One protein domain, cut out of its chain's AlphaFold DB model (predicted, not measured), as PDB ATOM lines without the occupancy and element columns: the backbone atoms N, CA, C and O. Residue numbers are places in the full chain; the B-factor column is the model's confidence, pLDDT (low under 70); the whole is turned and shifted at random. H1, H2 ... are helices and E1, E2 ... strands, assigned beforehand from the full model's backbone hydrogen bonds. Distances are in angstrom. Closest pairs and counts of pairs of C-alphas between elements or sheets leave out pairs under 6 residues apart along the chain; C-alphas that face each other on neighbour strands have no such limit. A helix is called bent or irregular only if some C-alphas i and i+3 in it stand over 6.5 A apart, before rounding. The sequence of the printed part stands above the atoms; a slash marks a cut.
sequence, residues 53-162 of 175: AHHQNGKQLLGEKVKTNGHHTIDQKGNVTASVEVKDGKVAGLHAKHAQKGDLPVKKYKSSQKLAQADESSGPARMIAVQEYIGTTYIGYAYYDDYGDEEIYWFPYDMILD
ATOM      1  N   ALA A  53      69.296 -21.933 -17.349       82.19
ATOM      2  CA  ALA A  53      70.142 -20.761 -17.144       82.19
ATOM      3  C   ALA A  53      70.947 -20.903 -15.842       82.19
ATOM      4  O   ALA A  53      70.420 -21.259 -14.784       82.19
ATOM      5  N   HIS A  54      72.239 -20.617 -15.919       85.81
ATOM      6  CA  HIS A  54      73.194 -20.638 -14.827       85.81
ATOM      7  C   HIS A  54      73.645 -19.216 -14.529       85.81
ATOM      8  O   HIS A  54      74.434 -18.613 -15.252       85.81
ATOM      9  N   HIS A  55      73.143 -18.672 -13.429       86.19
ATOM     10  CA  HIS A  55      73.438 -17.306 -13.028       86.19
ATOM     11  C   HIS A  55      74.684 -17.252 -12.146       86.19
ATOM     12  O   HIS A  55      74.781 -17.949 -11.133       86.19
ATOM     13  N   GLN A  56      75.623 -16.396 -12.537       86.25
ATOM     14  CA  GLN A  56      76.895 -16.145 -11.876       86.25
ATOM     15  C   GLN A  56      76.957 -14.688 -11.409       86.25
ATOM     16  O   GLN A  56      76.500 -13.767 -12.096       86.25
ATOM     17  N   ASN A  57      77.566 -14.458 -10.246       88.06
ATOM     18  CA  ASN A  57      77.820 -13.109  -9.749       88.06
ATOM     19  C   ASN A  57      79.113 -12.558 -10.373       88.06
ATOM     20  O   ASN A  57      80.205 -12.722  -9.826       88.06
ATOM     21  N   GLY A  58      78.984 -11.893 -11.522       87.12
ATOM     22  CA  GLY A  58      80.111 -11.327 -12.264       87.12
ATOM     23  C   GLY A  58      80.914 -10.314 -11.448       87.12
ATOM     24  O   GLY A  58      82.142 -10.328 -11.492       87.12
ATOM     25  N   LYS A  59      80.249  -9.488 -10.624       89.06
ATOM     26  CA  LYS A  59      80.930  -8.553  -9.710       89.06
ATOM     27  C   LYS A  59      81.837  -9.284  -8.722       89.06
ATOM     28  O   LYS A  59      82.974  -8.865  -8.524       89.06
ATOM     29  N   GLN A  60      81.341 -10.350  -8.098       89.00
ATOM     30  CA  GLN A  60      82.119 -11.126  -7.131       89.00
ATOM     31  C   GLN A  60      83.303 -11.833  -7.798       89.00
ATOM     32  O   GLN A  60      84.402 -11.811  -7.252       89.00
ATOM     33  N   LEU A  61      83.093 -12.408  -8.986       89.81
ATOM     34  CA  LEU A  61      84.141 -13.101  -9.743       89.81
ATOM     35  C   LEU A  61      85.222 -12.146 -10.272       89.81
ATOM     36  O   LEU A  61      86.405 -12.488 -10.295       89.81
ATOM     37  N   LEU A  62      84.831 -10.935 -10.675       91.12
ATOM     38  CA  LEU A  62      85.770  -9.899 -11.099       91.12
ATOM     39  C   LEU A  62      86.539  -9.319  -9.902       91.12
ATOM     40  O   LEU A  62      87.742  -9.070 -10.002       91.12
ATOM     41  N   GLY A  63      85.867  -9.141  -8.762       90.81
ATOM     42  CA  GLY A  63      86.476  -8.683  -7.517       90.81
ATOM     43  C   GLY A  63      87.258  -7.381  -7.703       90.81
ATOM     44  O   GLY A  63      86.772  -6.412  -8.283       90.81
ATOM     45  N   GLU A  64      88.502  -7.361  -7.226       93.00
ATOM     46  CA  GLU A  64      89.365  -6.178  -7.318       93.00
ATOM     47  C   GLU A  64      89.968  -5.944  -8.707       93.00
ATOM     48  O   GLU A  64      90.487  -4.856  -8.959       93.00
ATOM     49  N   LYS A  65      89.870  -6.916  -9.626       91.69
ATOM     50  CA  LYS A  65      90.420  -6.797 -10.987       91.69
ATOM     51  C   LYS A  65      89.758  -5.673 -11.784       91.69
ATOM     52  O   LYS A  65      90.363  -5.136 -12.698       91.69
ATOM     53  N   VAL A  66      88.559  -5.240 -11.388       93.81
ATOM     54  CA  VAL A  66      87.894  -4.065 -11.972       93.81
ATOM     55  C   VAL A  66      88.707  -2.772 -11.806       93.81
ATOM     56  O   VAL A  66      88.515  -1.828 -12.559       93.81
ATOM     57  N   LYS A  67      89.633  -2.704 -10.842       93.25
ATOM     58  CA  LYS A  67      90.479  -1.523 -10.610       93.25
ATOM     59  C   LYS A  67      91.611  -1.391 -11.634       93.25
ATOM     60  O   LYS A  67      92.251  -0.343 -11.684       93.25
ATOM     61  N   THR A  68      91.891  -2.433 -12.419       94.94
ATOM     62  CA  THR A  68      92.968  -2.445 -13.413       94.94
ATOM     63  C   THR A  68      92.405  -2.670 -14.809       94.94
ATOM     64  O   THR A  68      91.607  -3.574 -15.040       94.94
ATOM     65  N   ASN A  69      92.830  -1.844 -15.763       95.56
ATOM     66  CA  ASN A  69      92.396  -1.989 -17.150       95.56
ATOM     67  C   ASN A  69      93.022  -3.232 -17.799       95.56
ATOM     68  O   ASN A  69      94.149  -3.610 -17.470       95.56
ATOM     69  N   GLY A  70      92.309  -3.812 -18.762       94.94
ATOM     70  CA  GLY A  70      92.746  -4.940 -19.574       94.94
ATOM     71  C   GLY A  70      91.846  -6.167 -19.450       94.94
ATOM     72  O   GLY A  70      90.728  -6.107 -18.935       94.94
ATOM     73  N   HIS A  71      92.376  -7.287 -19.931       95.94
ATOM     74  CA  HIS A  71      91.657  -8.544 -20.053       95.94
ATOM     75  C   HIS A  71      91.816  -9.418 -18.805       95.94
ATOM     76  O   HIS A  71      92.926  -9.825 -18.457       95.94
ATOM     77  N   HIS A  72      90.701  -9.762 -18.162       96.12
ATOM     78  CA  HIS A  72      90.684 -10.497 -16.899       96.12
ATOM     79  C   HIS A  72      89.840 -11.756 -16.987       96.12
ATOM     80  O   HIS A  72      88.619 -11.681 -17.078       96.12
ATOM     81  N   THR A  73      90.458 -12.926 -16.862       95.44
ATOM     82  CA  THR A  73      89.704 -14.174 -16.689       95.44
ATOM     83  C   THR A  73      88.986 -14.174 -15.342       95.44
ATOM     84  O   THR A  73      89.609 -13.941 -14.296       95.44
ATOM     85  N   ILE A  74      87.676 -14.417 -15.379       93.31
ATOM     86  CA  ILE A  74      86.798 -14.435 -14.203       93.31
ATOM     87  C   ILE A  74      86.285 -15.835 -13.878       93.31
ATOM     88  O   ILE A  74      85.956 -16.094 -12.725       93.31
ATOM     89  N   ASP A  75      86.231 -16.728 -14.867       92.06
ATOM     90  CA  ASP A  75      85.728 -18.083 -14.680       92.06
ATOM     91  C   ASP A  75      86.236 -19.032 -15.776       92.06
ATOM     92  O   ASP A  75      86.573 -18.614 -16.890       92.06
ATOM     93  N   GLN A  76      86.279 -20.324 -15.459       92.19
ATOM     94  CA  GLN A  76      86.608 -21.389 -16.400       92.19
ATOM     95  C   GLN A  76      85.702 -22.593 -16.145       92.19
ATOM     96  O   GLN A  76      85.811 -23.265 -15.120       92.19
ATOM     97  N   LYS A  77      84.835 -22.891 -17.113       84.75
ATOM     98  CA  LYS A  77      83.875 -23.994 -17.052       84.75
ATOM     99  C   LYS A  77      84.116 -24.961 -18.196       84.75
ATOM    100  O   LYS A  77      83.907 -24.633 -19.362       84.75
ATOM    101  N   GLY A  78      84.571 -26.165 -17.856       86.75
ATOM    102  CA  GLY A  78      84.926 -27.178 -18.847       86.75
ATOM    103  C   GLY A  78      85.938 -26.628 -19.856       86.75
ATOM    104  O   GLY A  78      87.044 -26.238 -19.484       86.75
ATOM    105  N   ASN A  79      85.537 -26.573 -21.127       91.69
ATOM    106  CA  ASN A  79      86.366 -26.075 -22.225       91.69
ATOM    107  C   ASN A  79      86.202 -24.577 -22.506       91.69
ATOM    108  O   ASN A  79      86.827 -24.087 -23.446       91.69
ATOM    109  N   VAL A  80      85.373 -23.855 -21.746       94.00
ATOM    110  CA  VAL A  80      85.100 -22.431 -21.961       94.00
ATOM    111  C   VAL A  80      85.754 -21.584 -20.876       94.00
ATOM    112  O   VAL A  80      85.571 -21.804 -19.680       94.00
ATOM    113  N   THR A  81      86.510 -20.579 -21.303       95.81
ATOM    114  CA  THR A  81      87.075 -19.542 -20.441       95.81
ATOM    115  C   THR A  81      86.270 -18.259 -20.606       95.81
ATOM    116  O   THR A  81      86.185 -17.727 -21.714       95.81
ATOM    117  N   ALA A  82      85.710 -17.750 -19.509       95.44
ATOM    118  CA  ALA A  82      85.013 -16.472 -19.472       95.44
ATOM    119  C   ALA A  82      85.948 -15.386 -18.933       95.44
ATOM    120  O   ALA A  82      86.518 -15.499 -17.842       95.44
ATOM    121  N   SER A  83      86.098 -14.317 -19.704       96.31
ATOM    122  CA  SER A  83      86.984 -13.205 -19.383       96.31
ATOM    123  C   SER A  83      86.300 -11.873 -19.641       96.31
ATOM    124  O   SER A  83      85.478 -11.747 -20.538       96.31
ATOM    125  N   VAL A  84      86.645 -10.871 -18.851       95.81
ATOM    126  CA  VAL A  84      86.056  -9.538 -18.891       95.81
ATOM    127  C   VAL A  84      87.111  -8.541 -19.327       95.81
ATOM    128  O   VAL A  84      88.220  -8.541 -18.797       95.81
ATOM    129  N   GLU A  85      86.751  -7.674 -20.263       96.75
ATOM    130  CA  GLU A  85      87.554  -6.510 -20.608       96.75
ATOM    131  C   GLU A  85      87.181  -5.356 -19.678       96.75
ATOM    132  O   GLU A  85      86.014  -4.957 -19.603       96.75
ATOM    133  N   VAL A  86      88.166  -4.817 -18.964       96.44
ATOM    134  CA  VAL A  86      87.995  -3.675 -18.065       96.44
ATOM    135  C   VAL A  86      88.658  -2.445 -18.667       96.44
ATOM    136  O   VAL A  86      89.826  -2.467 -19.054       96.44
ATOM    137  N   LYS A  87      87.921  -1.340 -18.701       95.88
ATOM    138  CA  LYS A  87      88.390  -0.039 -19.155       95.88
ATOM    139  C   LYS A  87      87.849   1.057 -18.248       95.88
ATOM    140  O   LYS A  87      86.655   1.113 -17.972       95.88
ATOM    141  N   ASP A  88      88.744   1.925 -17.797       94.25
ATOM    142  CA  ASP A  88      88.457   3.073 -16.932       94.25
ATOM    143  C   ASP A  88      87.694   2.680 -15.656       94.25
ATOM    144  O   ASP A  88      86.772   3.363 -15.211       94.25
ATOM    145  N   GLY A  89      88.069   1.537 -15.072       91.88
ATOM    146  CA  GLY A  89      87.427   1.016 -13.865       91.88
ATOM    147  C   GLY A  89      86.041   0.400 -14.093       91.88
ATOM    148  O   GLY A  89      85.303   0.191 -13.132       91.88
ATOM    149  N   LYS A  90      85.662   0.143 -15.351       95.44
ATOM    150  CA  LYS A  90      84.360  -0.406 -15.740       95.44
ATOM    151  C   LYS A  90      84.498  -1.572 -16.706       95.44
ATOM    152  O   LYS A  90      85.456  -1.667 -17.463       95.44
ATOM    153  N   VAL A  91      83.507  -2.449 -16.716       95.19
ATOM    154  CA  VAL A  91      83.399  -3.563 -17.655       95.19
ATOM    155  C   VAL A  91      82.997  -3.033 -19.028       95.19
ATOM    156  O   VAL A  91      81.906  -2.494 -19.203       95.19
ATOM    157  N   ALA A  92      83.884  -3.190 -20.006       94.81
ATOM    158  CA  ALA A  92      83.640  -2.838 -21.401       94.81
ATOM    159  C   ALA A  92      82.965  -3.982 -22.175       94.81
ATOM    160  O   ALA A  92      82.199  -3.732 -23.104       94.81
ATOM    161  N   GLY A  93      83.204  -5.232 -21.778       93.12
ATOM    162  CA  GLY A  93      82.587  -6.404 -22.391       93.12
ATOM    163  C   GLY A  93      83.022  -7.709 -21.736       93.12
ATOM    164  O   GLY A  93      83.955  -7.734 -20.933       93.12
ATOM    165  N   LEU A  94      82.336  -8.794 -22.092       95.50
ATOM    166  CA  LEU A  94      82.700 -10.156 -21.716       95.50
ATOM    167  C   LEU A  94      82.997 -10.965 -22.976       95.50
ATOM    168  O   LEU A  94      82.288 -10.870 -23.976       95.50
ATOM    169  N   HIS A  95      84.035 -11.783 -22.890       96.00
ATOM    170  CA  HIS A  95      84.474 -12.719 -23.906       96.00
ATOM    171  C   HIS A  95      84.375 -14.134 -23.350       96.00
ATOM    172  O   HIS A  95      84.859 -14.416 -22.253       96.00
ATOM    173  N   ALA A  96      83.771 -15.028 -24.122       95.12
ATOM    174  CA  ALA A  96      83.746 -16.451 -23.833       95.12
ATOM    175  C   ALA A  96      84.545 -17.165 -24.920       95.12
ATOM    176  O   ALA A  96      84.231 -17.038 -26.100       95.12
ATOM    177  N   LYS A  97      85.593 -17.895 -24.539       95.81
ATOM    178  CA  LYS A  97      86.454 -18.609 -25.484       95.81
ATOM    179  C   LYS A  97      86.428 -20.094 -25.196       95.81
ATOM    180  O   LYS A  97      86.854 -20.529 -24.130       95.81
ATOM    181  N   HIS A  98      85.973 -20.869 -26.166       95.31
ATOM    182  CA  HIS A  98      86.029 -22.317 -26.129       95.31
ATOM    183  C   HIS A  98      87.382 -22.814 -26.666       95.31
ATOM    184  O   HIS A  98      87.829 -22.399 -27.734       95.31
ATOM    185  N   ALA A  99      88.004 -23.777 -25.983       92.69
ATOM    186  CA  ALA A  99      89.338 -24.298 -26.298       92.69
ATOM    187  C   ALA A  99      89.502 -24.776 -27.756       92.69
ATOM    188  O   ALA A  99      90.518 -24.504 -28.386       92.69
ATOM    189  N   GLN A 100      88.496 -25.474 -28.296       92.75
ATOM    190  CA  GLN A 100      88.494 -25.982 -29.678       92.75
ATOM    191  C   GLN A 100      87.712 -25.124 -30.691       92.75
ATOM    192  O   GLN A 100      88.122 -25.029 -31.842       92.75
ATOM    193  N   LYS A 101      86.585 -24.519 -30.290       90.12
ATOM    194  CA  LYS A 101      85.683 -23.771 -31.186       90.12
ATOM    195  C   LYS A 101      86.061 -22.293 -31.342       90.12
ATOM    196  O   LYS A 101      85.537 -21.639 -32.234       90.12
ATOM    197  N   GLY A 102      86.972 -21.778 -30.514       92.75
ATOM    198  CA  GLY A 102      87.347 -20.366 -30.516       92.75
ATOM    199  C   GLY A 102      86.337 -19.500 -29.766       92.75
ATOM    200  O   GLY A 102      85.750 -19.939 -28.777       92.75
ATOM    201  N   ASP A 103      86.178 -18.254 -30.199       94.50
ATOM    202  CA  ASP A 103      85.295 -17.285 -29.552       94.50
ATOM    203  C   ASP A 103      83.819 -17.684 -29.691       94.50
ATOM    204  O   ASP A 103      83.312 -17.936 -30.786       94.50
ATOM    205  N   LEU A 104      83.130 -17.746 -28.554       92.81
ATOM    206  CA  LEU A 104      81.700 -17.989 -28.477       92.81
ATOM    207  C   LEU A 104      80.939 -16.660 -28.552       92.81
ATOM    208  O   LEU A 104      81.395 -15.651 -28.004       92.81
ATOM    209  N   PRO A 105      79.758 -16.641 -29.192       93.62
ATOM    210  CA  PRO A 105      78.908 -15.463 -29.192       93.62
ATOM    211  C   PRO A 105      78.415 -15.171 -27.772       93.62
ATOM    212  O   PRO A 105      77.932 -16.065 -27.075       93.62
ATOM    213  N   VAL A 106      78.509 -13.903 -27.367       93.44
ATOM    214  CA  VAL A 106      78.033 -13.431 -26.065       93.44
ATOM    215  C   VAL A 106      76.802 -12.552 -26.268       93.44
ATOM    216  O   VAL A 106      76.869 -11.523 -26.942       93.44
ATOM    217  N   LYS A 107      75.673 -12.953 -25.682       93.31
ATOM    218  CA  LYS A 107      74.443 -12.157 -25.605       93.31
ATOM    219  C   LYS A 107      74.526 -11.219 -24.404       93.31
ATOM    220  O   LYS A 107      75.062 -11.581 -23.358       93.31
ATOM    221  N   LYS A 108      73.988 -10.010 -24.548       92.69
ATOM    222  CA  LYS A 108      73.917  -9.025 -23.469       92.69
ATOM    223  C   LYS A 108      72.467  -8.824 -23.055       92.69
ATOM    224  O   LYS A 108      71.609  -8.541 -23.885       92.69
ATOM    225  N   TYR A 109      72.226  -8.934 -21.763       90.38
ATOM    226  CA  TYR A 109      70.923  -8.819 -21.142       90.38
ATOM    227  C   TYR A 109      70.857  -7.621 -20.210       90.38
ATOM    228  O   TYR A 109      71.851  -7.260 -19.582       90.38
ATOM    229  N   LYS A 110      69.665  -7.054 -20.065       88.88
ATOM    230  CA  LYS A 110      69.320  -6.070 -19.043       88.88
ATOM    231  C   LYS A 110      68.200  -6.630 -18.176       88.88
ATOM    232  O   LYS A 110      67.258  -7.233 -18.682       88.88
ATOM    233  N   SER A 111      68.309  -6.456 -16.864       83.06
ATOM    234  CA  SER A 111      67.246  -6.828 -15.931       83.06
ATOM    235  C   SER A 111      67.240  -5.920 -14.713       83.06
ATOM    236  O   SER A 111      68.290  -5.605 -14.163       83.06
ATOM    237  N   SER A 112      66.053  -5.536 -14.257       74.62
ATOM    238  CA  SER A 112      65.860  -4.829 -12.980       74.62
ATOM    239  C   SER A 112      65.375  -5.761 -11.860       74.62
ATOM    240  O   SER A 112      64.975  -5.305 -10.788       74.62
ATOM    241  N   GLN A 113      65.375  -7.072 -12.120       68.38
ATOM    242  CA  GLN A 113      65.024  -8.111 -11.158       68.38
ATOM    243  C   GLN A 113      66.274  -8.622 -10.435       68.38
ATOM    244  O   GLN A 113      67.389  -8.605 -10.958       68.38
ATOM    245  N   LYS A 114      66.079  -9.129  -9.222       60.53
ATOM    246  CA  LYS A 114      67.124  -9.722  -8.386       60.53
ATOM    247  C   LYS A 114      67.536 -11.119  -8.878       60.53
ATOM    248  O   LYS A 114      67.240 -12.141  -8.274       60.53
ATOM    249  N   LEU A 115      68.282 -11.170  -9.975       62.06
ATOM    250  CA  LEU A 115      68.694 -12.431 -10.611       62.06
ATOM    251  C   LEU A 115      70.025 -12.997 -10.080       62.06
ATOM    252  O   LEU A 115      70.500 -14.024 -10.559       62.06
ATOM    253  N   ALA A 116      70.632 -12.333  -9.091       55.78
ATOM    254  CA  ALA A 116      71.947 -12.675  -8.559       55.78
ATOM    255  C   ALA A 116      72.069 -12.368  -7.055       55.78
ATOM    256  O   ALA A 116      72.973 -11.636  -6.646       55.78
ATOM    257  N   GLN A 117      71.201 -12.941  -6.210       45.53
ATOM    258  CA  GLN A 117      71.483 -13.010  -4.768       45.53
ATOM    259  C   GLN A 117      71.887 -14.425  -4.357       45.53
ATOM    260  O   GLN A 117      71.298 -15.401  -4.814       45.53
ATOM    261  N   ALA A 118      72.985 -14.503  -3.602       43.03
ATOM    262  CA  ALA A 118      73.616 -15.754  -3.238       43.03
ATOM    263  C   ALA A 118      72.661 -16.469  -2.311       43.03
ATOM    264  O   ALA A 118      72.261 -15.917  -1.289       43.03
ATOM    265  N   ASP A 119      72.272 -17.670  -2.699       41.84
ATOM    266  CA  ASP A 119      71.756 -18.595  -1.722       41.84
ATOM    267  C   ASP A 119      72.965 -19.007  -0.872       41.84
ATOM    268  O   ASP A 119      73.901 -19.654  -1.347       41.84
ATOM    269  N   GLU A 120      72.977 -18.549   0.380       37.06
ATOM    270  CA  GLU A 120      74.022 -18.850   1.363       37.06
ATOM    271  C   GLU A 120      74.213 -20.370   1.562       37.06
ATOM    272  O   GLU A 120      75.217 -20.788   2.139       37.06
ATOM    273  N   SER A 121      73.300 -21.208   1.046       42.38
ATOM    274  CA  SER A 121      73.361 -22.668   1.126       42.38
ATOM    275  C   SER A 121      73.941 -23.398  -0.102       42.38
ATOM    276  O   SER A 121      74.243 -24.586   0.016       42.38
ATOM    277  N   SER A 122      74.189 -22.741  -1.249       44.12
ATOM    278  CA  SER A 122      74.609 -23.418  -2.503       44.12
ATOM    279  C   SER A 122      76.047 -23.139  -2.994       44.12
ATOM    280  O   SER A 122      76.435 -23.546  -4.094       44.12
ATOM    281  N   GLY A 123      76.902 -22.575  -2.137       42.75
ATOM    282  CA  GLY A 123      78.337 -22.388  -2.399       42.75
ATOM    283  C   GLY A 123      78.670 -21.119  -3.206       42.75
ATOM    284  O   GLY A 123      77.782 -20.476  -3.760       42.75
ATOM    285  N   PRO A 124      79.952 -20.713  -3.288       43.97
ATOM    286  CA  PRO A 124      80.352 -19.324  -3.563       43.97
ATOM    287  C   PRO A 124      80.144 -18.800  -5.003       43.97
ATOM    288  O   PRO A 124      80.705 -17.760  -5.341       43.97
ATOM    289  N   ALA A 125      79.361 -19.460  -5.862       51.03
ATOM    290  CA  ALA A 125      79.185 -19.010  -7.250       51.03
ATOM    291  C   ALA A 125      77.826 -19.320  -7.909       51.03
ATOM    292  O   ALA A 125      77.561 -18.799  -8.987       51.03
ATOM    293  N   ARG A 126      76.944 -20.138  -7.316       49.06
ATOM    294  CA  ARG A 126      75.664 -20.510  -7.953       49.06
ATOM    295  C   ARG A 126      74.505 -19.744  -7.315       49.06
ATOM    296  O   ARG A 126      74.375 -19.731  -6.100       49.06
ATOM    297  N   MET A 127      73.692 -19.085  -8.143       56.69
ATOM    298  CA  MET A 127      72.651 -18.147  -7.704       56.69
ATOM    299  C   MET A 127      71.276 -18.572  -8.237       56.69
ATOM    300  O   MET A 127      71.165 -18.996  -9.388       56.69
ATOM    301  N   ILE A 128      70.230 -18.434  -7.415       49.75
ATOM    302  CA  ILE A 128      68.829 -18.684  -7.788       49.75
ATOM    303  C   ILE A 128      68.203 -17.371  -8.288       49.75
ATOM    304  O   ILE A 128      68.409 -16.312  -7.693       49.75
ATOM    305  N   ALA A 129      67.429 -17.430  -9.375       50.91
ATOM    306  CA  ALA A 129      66.677 -16.285  -9.885       50.91
ATOM    307  C   ALA A 129      65.528 -15.923  -8.921       50.91
ATOM    308  O   ALA A 129      64.534 -16.642  -8.844       50.91
ATOM    309  N   VAL A 130      65.646 -14.807  -8.192       47.88
ATOM    310  CA  VAL A 130      64.571 -14.275  -7.338       47.88
ATOM    311  C   VAL A 130      63.859 -13.146  -8.089       47.88
ATOM    312  O   VAL A 130      64.448 -12.119  -8.419       47.88
ATOM    313  N   GLN A 131      62.570 -13.319  -8.382       51.22
ATOM    314  CA  GLN A 131      61.760 -12.360  -9.151       51.22
ATOM    315  C   GLN A 131      61.251 -11.191  -8.292       51.22
ATOM    316  O   GLN A 131      60.058 -10.907  -8.255       51.22
ATOM    317  N   GLU A 132      62.149 -10.493  -7.600       53.31
ATOM    318  CA  GLU A 132      61.809  -9.270  -6.867       53.31
ATOM    319  C   GLU A 132      62.505  -8.061  -7.502       53.31
ATOM    320  O   GLU A 132      63.705  -8.095  -7.792       53.31
ATOM    321  N   TYR A 133      61.737  -7.000  -7.763       52.41
ATOM    322  CA  TYR A 133      62.255  -5.729  -8.264       52.41
ATOM    323  C   TYR A 133      62.908  -4.968  -7.112       52.41
ATOM    324  O   TYR A 133      62.242  -4.626  -6.140       52.41
ATOM    325  N   ILE A 134      64.204  -4.682  -7.222       59.34
ATOM    326  CA  ILE A 134      64.975  -4.067  -6.128       59.34
ATOM    327  C   ILE A 134      65.504  -2.667  -6.457       59.34
ATOM    328  O   ILE A 134      66.348  -2.143  -5.738       59.34
ATOM    329  N   GLY A 135      65.047  -2.057  -7.556       63.88
ATOM    330  CA  GLY A 135      65.485  -0.719  -7.977       63.88
ATOM    331  C   GLY A 135      66.913  -0.645  -8.537       63.88
ATOM    332  O   GLY A 135      67.316   0.413  -9.013       63.88
ATOM    333  N   THR A 136      67.659  -1.753  -8.545       73.12
ATOM    334  CA  THR A 136      68.995  -1.855  -9.150       73.12
ATOM    335  C   THR A 136      68.899  -2.566 -10.493       73.12
ATOM    336  O   THR A 136      68.434  -3.701 -10.570       73.12
ATOM    337  N   THR A 137      69.355  -1.903 -11.556       85.25
ATOM    338  CA  THR A 137      69.504  -2.519 -12.881       85.25
ATOM    339  C   THR A 137      70.801  -3.325 -12.938       85.25
ATOM    340  O   THR A 137      71.850  -2.873 -12.477       85.25
ATOM    341  N   TYR A 138      70.731  -4.505 -13.538       87.50
ATOM    342  CA  TYR A 138      71.846  -5.399 -13.807       87.50
ATOM    343  C   TYR A 138      71.998  -5.623 -15.305       87.50
ATOM    344  O   TYR A 138      71.019  -5.662 -16.053       87.50
ATOM    345  N   ILE A 139      73.246  -5.819 -15.717       91.81
ATOM    346  CA  ILE A 139      73.627  -6.238 -17.058       91.81
ATOM    347  C   ILE A 139      74.191  -7.651 -16.977       91.81
ATOM    348  O   ILE A 139      75.103  -7.920 -16.194       91.81
ATOM    349  N   GLY A 140      73.618  -8.555 -17.763       91.12
ATOM    350  CA  GLY A 140      74.030  -9.949 -17.866       91.12
ATOM    351  C   GLY A 140      74.790 -10.179 -19.161       91.12
ATOM    352  O   GLY A 140      74.347  -9.733 -20.212       91.12
ATOM    353  N   TYR A 141      75.906 -10.890 -19.107       93.12
ATOM    354  CA  TYR A 141      76.585 -11.389 -20.301       93.12
ATOM    355  C   TYR A 141      76.455 -12.902 -20.343       93.12
ATOM    356  O   TYR A 141      76.827 -13.562 -19.374       93.12
ATOM    357  N   ALA A 142      75.923 -13.430 -21.440       92.12
ATOM    358  CA  ALA A 142      75.532 -14.824 -21.555       92.12
ATOM    359  C   ALA A 142      76.164 -15.525 -22.753       92.12
ATOM    360  O   ALA A 142      76.232 -14.947 -23.836       92.12
ATOM    361  N   TYR A 143      76.565 -16.780 -22.586       92.94
ATOM    362  CA  TYR A 143      76.938 -17.671 -23.688       92.94
ATOM    363  C   TYR A 143      76.302 -19.048 -23.491       92.94
ATOM    364  O   TYR A 143      75.922 -19.399 -22.375       92.94
ATOM    365  N   TYR A 144      76.210 -19.838 -24.562       91.00
ATOM    366  CA  TYR A 144      75.814 -21.245 -24.459       91.00
ATOM    367  C   TYR A 144      77.035 -22.137 -24.353       91.00
ATOM    368  O   TYR A 144      77.983 -21.998 -25.132       91.00
ATOM    369  N   ASP A 145      76.998 -23.050 -23.394       86.75
ATOM    370  CA  ASP A 145      78.008 -24.086 -23.266       86.75
ATOM    371  C   ASP A 145      77.789 -25.231 -24.277       86.75
ATOM    372  O   ASP A 145      76.897 -25.201 -25.132       86.75
ATOM    373  N   ASP A 146      78.621 -26.270 -24.191       86.56
ATOM    374  CA  ASP A 146      78.527 -27.439 -25.069       86.56
ATOM    375  C   ASP A 146      77.240 -28.261 -24.882       86.56
ATOM    376  O   ASP A 146      76.867 -29.032 -25.771       86.56
ATOM    377  N   TYR A 147      76.556 -28.108 -23.747       85.69
ATOM    378  CA  TYR A 147      75.328 -28.822 -23.405       85.69
ATOM    379  C   TYR A 147      74.063 -28.054 -23.820       85.69
ATOM    380  O   TYR A 147      72.970 -28.643 -23.876       85.69
ATOM    381  N   GLY A 148      74.220 -26.785 -24.205       85.12
ATOM    382  CA  GLY A 148      73.137 -25.864 -24.537       85.12
ATOM    383  C   GLY A 148      72.524 -25.192 -23.309       85.12
ATOM    384  O   GLY A 148      71.412 -24.668 -23.407       85.12
ATOM    385  N   ASP A 149      73.220 -25.234 -22.170       86.38
ATOM    386  CA  ASP A 149      72.876 -24.455 -20.987       86.38
ATOM    387  C   ASP A 149      73.432 -23.032 -21.143       86.38
ATOM    388  O   ASP A 149      74.476 -22.801 -21.759       86.38
ATOM    389  N   GLU A 150      72.684 -22.055 -20.639       87.31
ATOM    390  CA  GLU A 150      73.034 -20.643 -20.742       87.31
ATOM    391  C   GLU A 150      73.823 -20.209 -19.511       87.31
ATOM    392  O   GLU A 150      73.314 -20.229 -18.395       87.31
ATOM    393  N   GLU A 151      75.060 -19.777 -19.702       90.62
ATOM    394  CA  GLU A 151      75.931 -19.296 -18.635       90.62
ATOM    395  C   GLU A 151      75.917 -17.771 -18.600       90.62
ATOM    396  O   GLU A 151      76.413 -17.138 -19.527       90.62
ATOM    397  N   ILE A 152      75.348 -17.178 -17.543       90.94
ATOM    398  CA  ILE A 152      75.068 -15.738 -17.450       90.94
ATOM    399  C   ILE A 152      75.832 -15.096 -16.293       90.94
ATOM    400  O   ILE A 152      75.608 -15.432 -15.131       90.94
ATOM    401  N   TYR A 153      76.655 -14.091 -16.588       91.75
ATOM    402  CA  TYR A 153      77.409 -13.312 -15.601       91.75
ATOM    403  C   TYR A 153      76.766 -11.944 -15.400       91.75
ATOM    404  O   TYR A 153      76.781 -11.107 -16.303       91.75
ATOM    405  N   TRP A 154      76.218 -11.714 -14.206       90.81
ATOM    406  CA  TRP A 154      75.533 -10.470 -13.861       90.81
ATOM    407  C   TRP A 154      76.462  -9.453 -13.203       90.81
ATOM    408  O   TRP A 154      77.179  -9.760 -12.246       90.81
ATOM    409  N   PHE A 155      76.376  -8.211 -13.665       89.38
ATOM    410  CA  PHE A 155      77.074  -7.055 -13.117       89.38
ATOM    411  C   PHE A 155      76.069  -5.934 -12.833       89.38
ATOM    412  O   PHE A 155      75.135  -5.745 -13.615       89.38
ATOM    413  N   PRO A 156      76.236  -5.169 -11.745       89.25
ATOM    414  CA  PRO A 156      75.488  -3.932 -11.549       89.25
ATOM    415  C   PRO A 156      75.693  -2.954 -12.711       89.25
ATOM    416  O   PRO A 156      76.795  -2.858 -13.254       89.25
ATOM    417  N   TYR A 157      74.644  -2.216 -13.077       89.19
ATOM    418  CA  TYR A 157      74.669  -1.284 -14.209       89.19
ATOM    419  C   TYR A 157      75.792  -0.237 -14.113       89.19
ATOM    420  O   TYR A 157      76.431   0.082 -15.111       89.19
ATOM    421  N   ASP A 158      76.087   0.260 -12.911       89.69
ATOM    422  CA  ASP A 158      77.134   1.254 -12.643       89.69
ATOM    423  C   ASP A 158      78.557   0.753 -12.942       89.69
ATOM    424  O   ASP A 158      79.441   1.556 -13.257       89.69
ATOM    425  N   MET A 159      78.762  -0.568 -12.900       90.88
ATOM    426  CA  MET A 159      80.038  -1.208 -13.217       90.88
ATOM    427  C   MET A 159      80.255  -1.411 -14.715       90.88
ATOM    428  O   MET A 159      81.356  -1.793 -15.105       90.88
ATOM    429  N   ILE A 160      79.248  -1.182 -15.558       92.94
ATOM    430  CA  ILE A 160      79.363  -1.352 -17.005       92.94
ATOM    431  C   ILE A 160      79.688  -0.011 -17.662       92.94
ATOM    432  O   ILE A 160      79.129   1.029 -17.311       92.94
ATOM    433  N   LEU A 161      80.619  -0.028 -18.615       92.06
ATOM    434  CA  LEU A 161      81.037   1.162 -19.353       92.06
ATOM    435  C   LEU A 161      79.893   1.716 -20.208       92.06
ATOM    436  O   LEU A 161      79.628   2.913 -20.186       92.06
ATOM    437  N   ASP A 162      79.202   0.823 -20.910       90.00
ATOM    438  CA  ASP A 162      78.004   1.107 -21.688       90.00
ATOM    439  C   ASP A 162      76.987  -0.001 -21.412       90.00
ATOM    440  O   ASP A 162      77.137  -1.117 -21.905       90.00
TER     441      ASP A 162
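What this domain is: This is residues 53 to 162 of the 175 residues of an uncharacterized protein of Gammaproteobacteria bacterium (UniProt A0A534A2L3). Two strongly twisted sheets of four strands stand partly face to face as a small sandwich, their strands crossed at 43 degrees, with the short irregular helix H1 packed between E8 of the one sheet and E2 of the other. E5 runs on into E6, from one sheet to the other, and a long loop, residues 114 to 132, joins E6 to E7. The printed part has 110 residues, with the named elements in the order E1, H1, E2, E3, E4, E5, E6, E7, E8; one sheet runs E1 E8 E7 E6 and is mixed, the other E2 E3 E4 E5 and is antiparallel. The class is mostly strand, and the whole is compact and rounded, with a radius of gyration of the C-alphas of 13.4 A and spans of 39 by 34 by 23 A.

Where its parts are: Find C-alpha 53 at (70.142, -20.761, -17.144), where E1, residues 53 to 57, begins and runs 13.1 A. H1, residues 58 to 67, follows over 14.4 A; it is irregular, with C-alphas 61 and 64 at 9.0 A. Next come E2, residues 70 to 77, 21.2 A; E3, residues 80 to 87, 22.8 A; E4, residues 90 to 98, 24.3 A; and E5, residues 102 to 104. E6 is residues 107 to 113, 17.7 A. E7, residues 133 to 144, starts at C-alpha 133 (62.255, -5.729, -8.264) and bends by 96 degrees at residue 136. E8, residues 150 to 156, ends at C-alpha 156 (75.488, -3.932, -11.549).

How they stand to each other: Look first at E1 and E8, parallel, with N 54 and O 150 2.7 A apart. E6, E7 and E8 form a meander, each strand the antiparallel neighbour of the one before; see N 109 and O 140, 2.7 A, and N 153 and O 141, 2.8 A. E2, E3, E4 and E5 form another: N 72 and O 84, N 83 and O 95, and N 98 and O 102 are each 2.8 A apart. Between the sheets, the closest C-alphas of E4 and E7 are those of Leu 94 and Tyr 141, 6.4 A. H1 is on both sheets, in two layers with E2 E3 E4 E5, on one face of it; its closest C-alphas to E2 are Leu 61 and Ile 74, 5.4 A, and to E8 Gly 58 and Tyr 153, 4.7 A. In H1, 2 of 6 O i to N i+4 pairs and 4 of 7 O i to N i+3 pairs are within hydrogen-bond range.

The domain as a whole: The C-alphas farthest apart, Gln 100 and Gly 135, are 40.5 A apart. The printed part has no cut. The link E6 to E7 is long, the others tight. Residues 113 to 135 are under 70 in pLDDT; the mean of the printed part is 82.7.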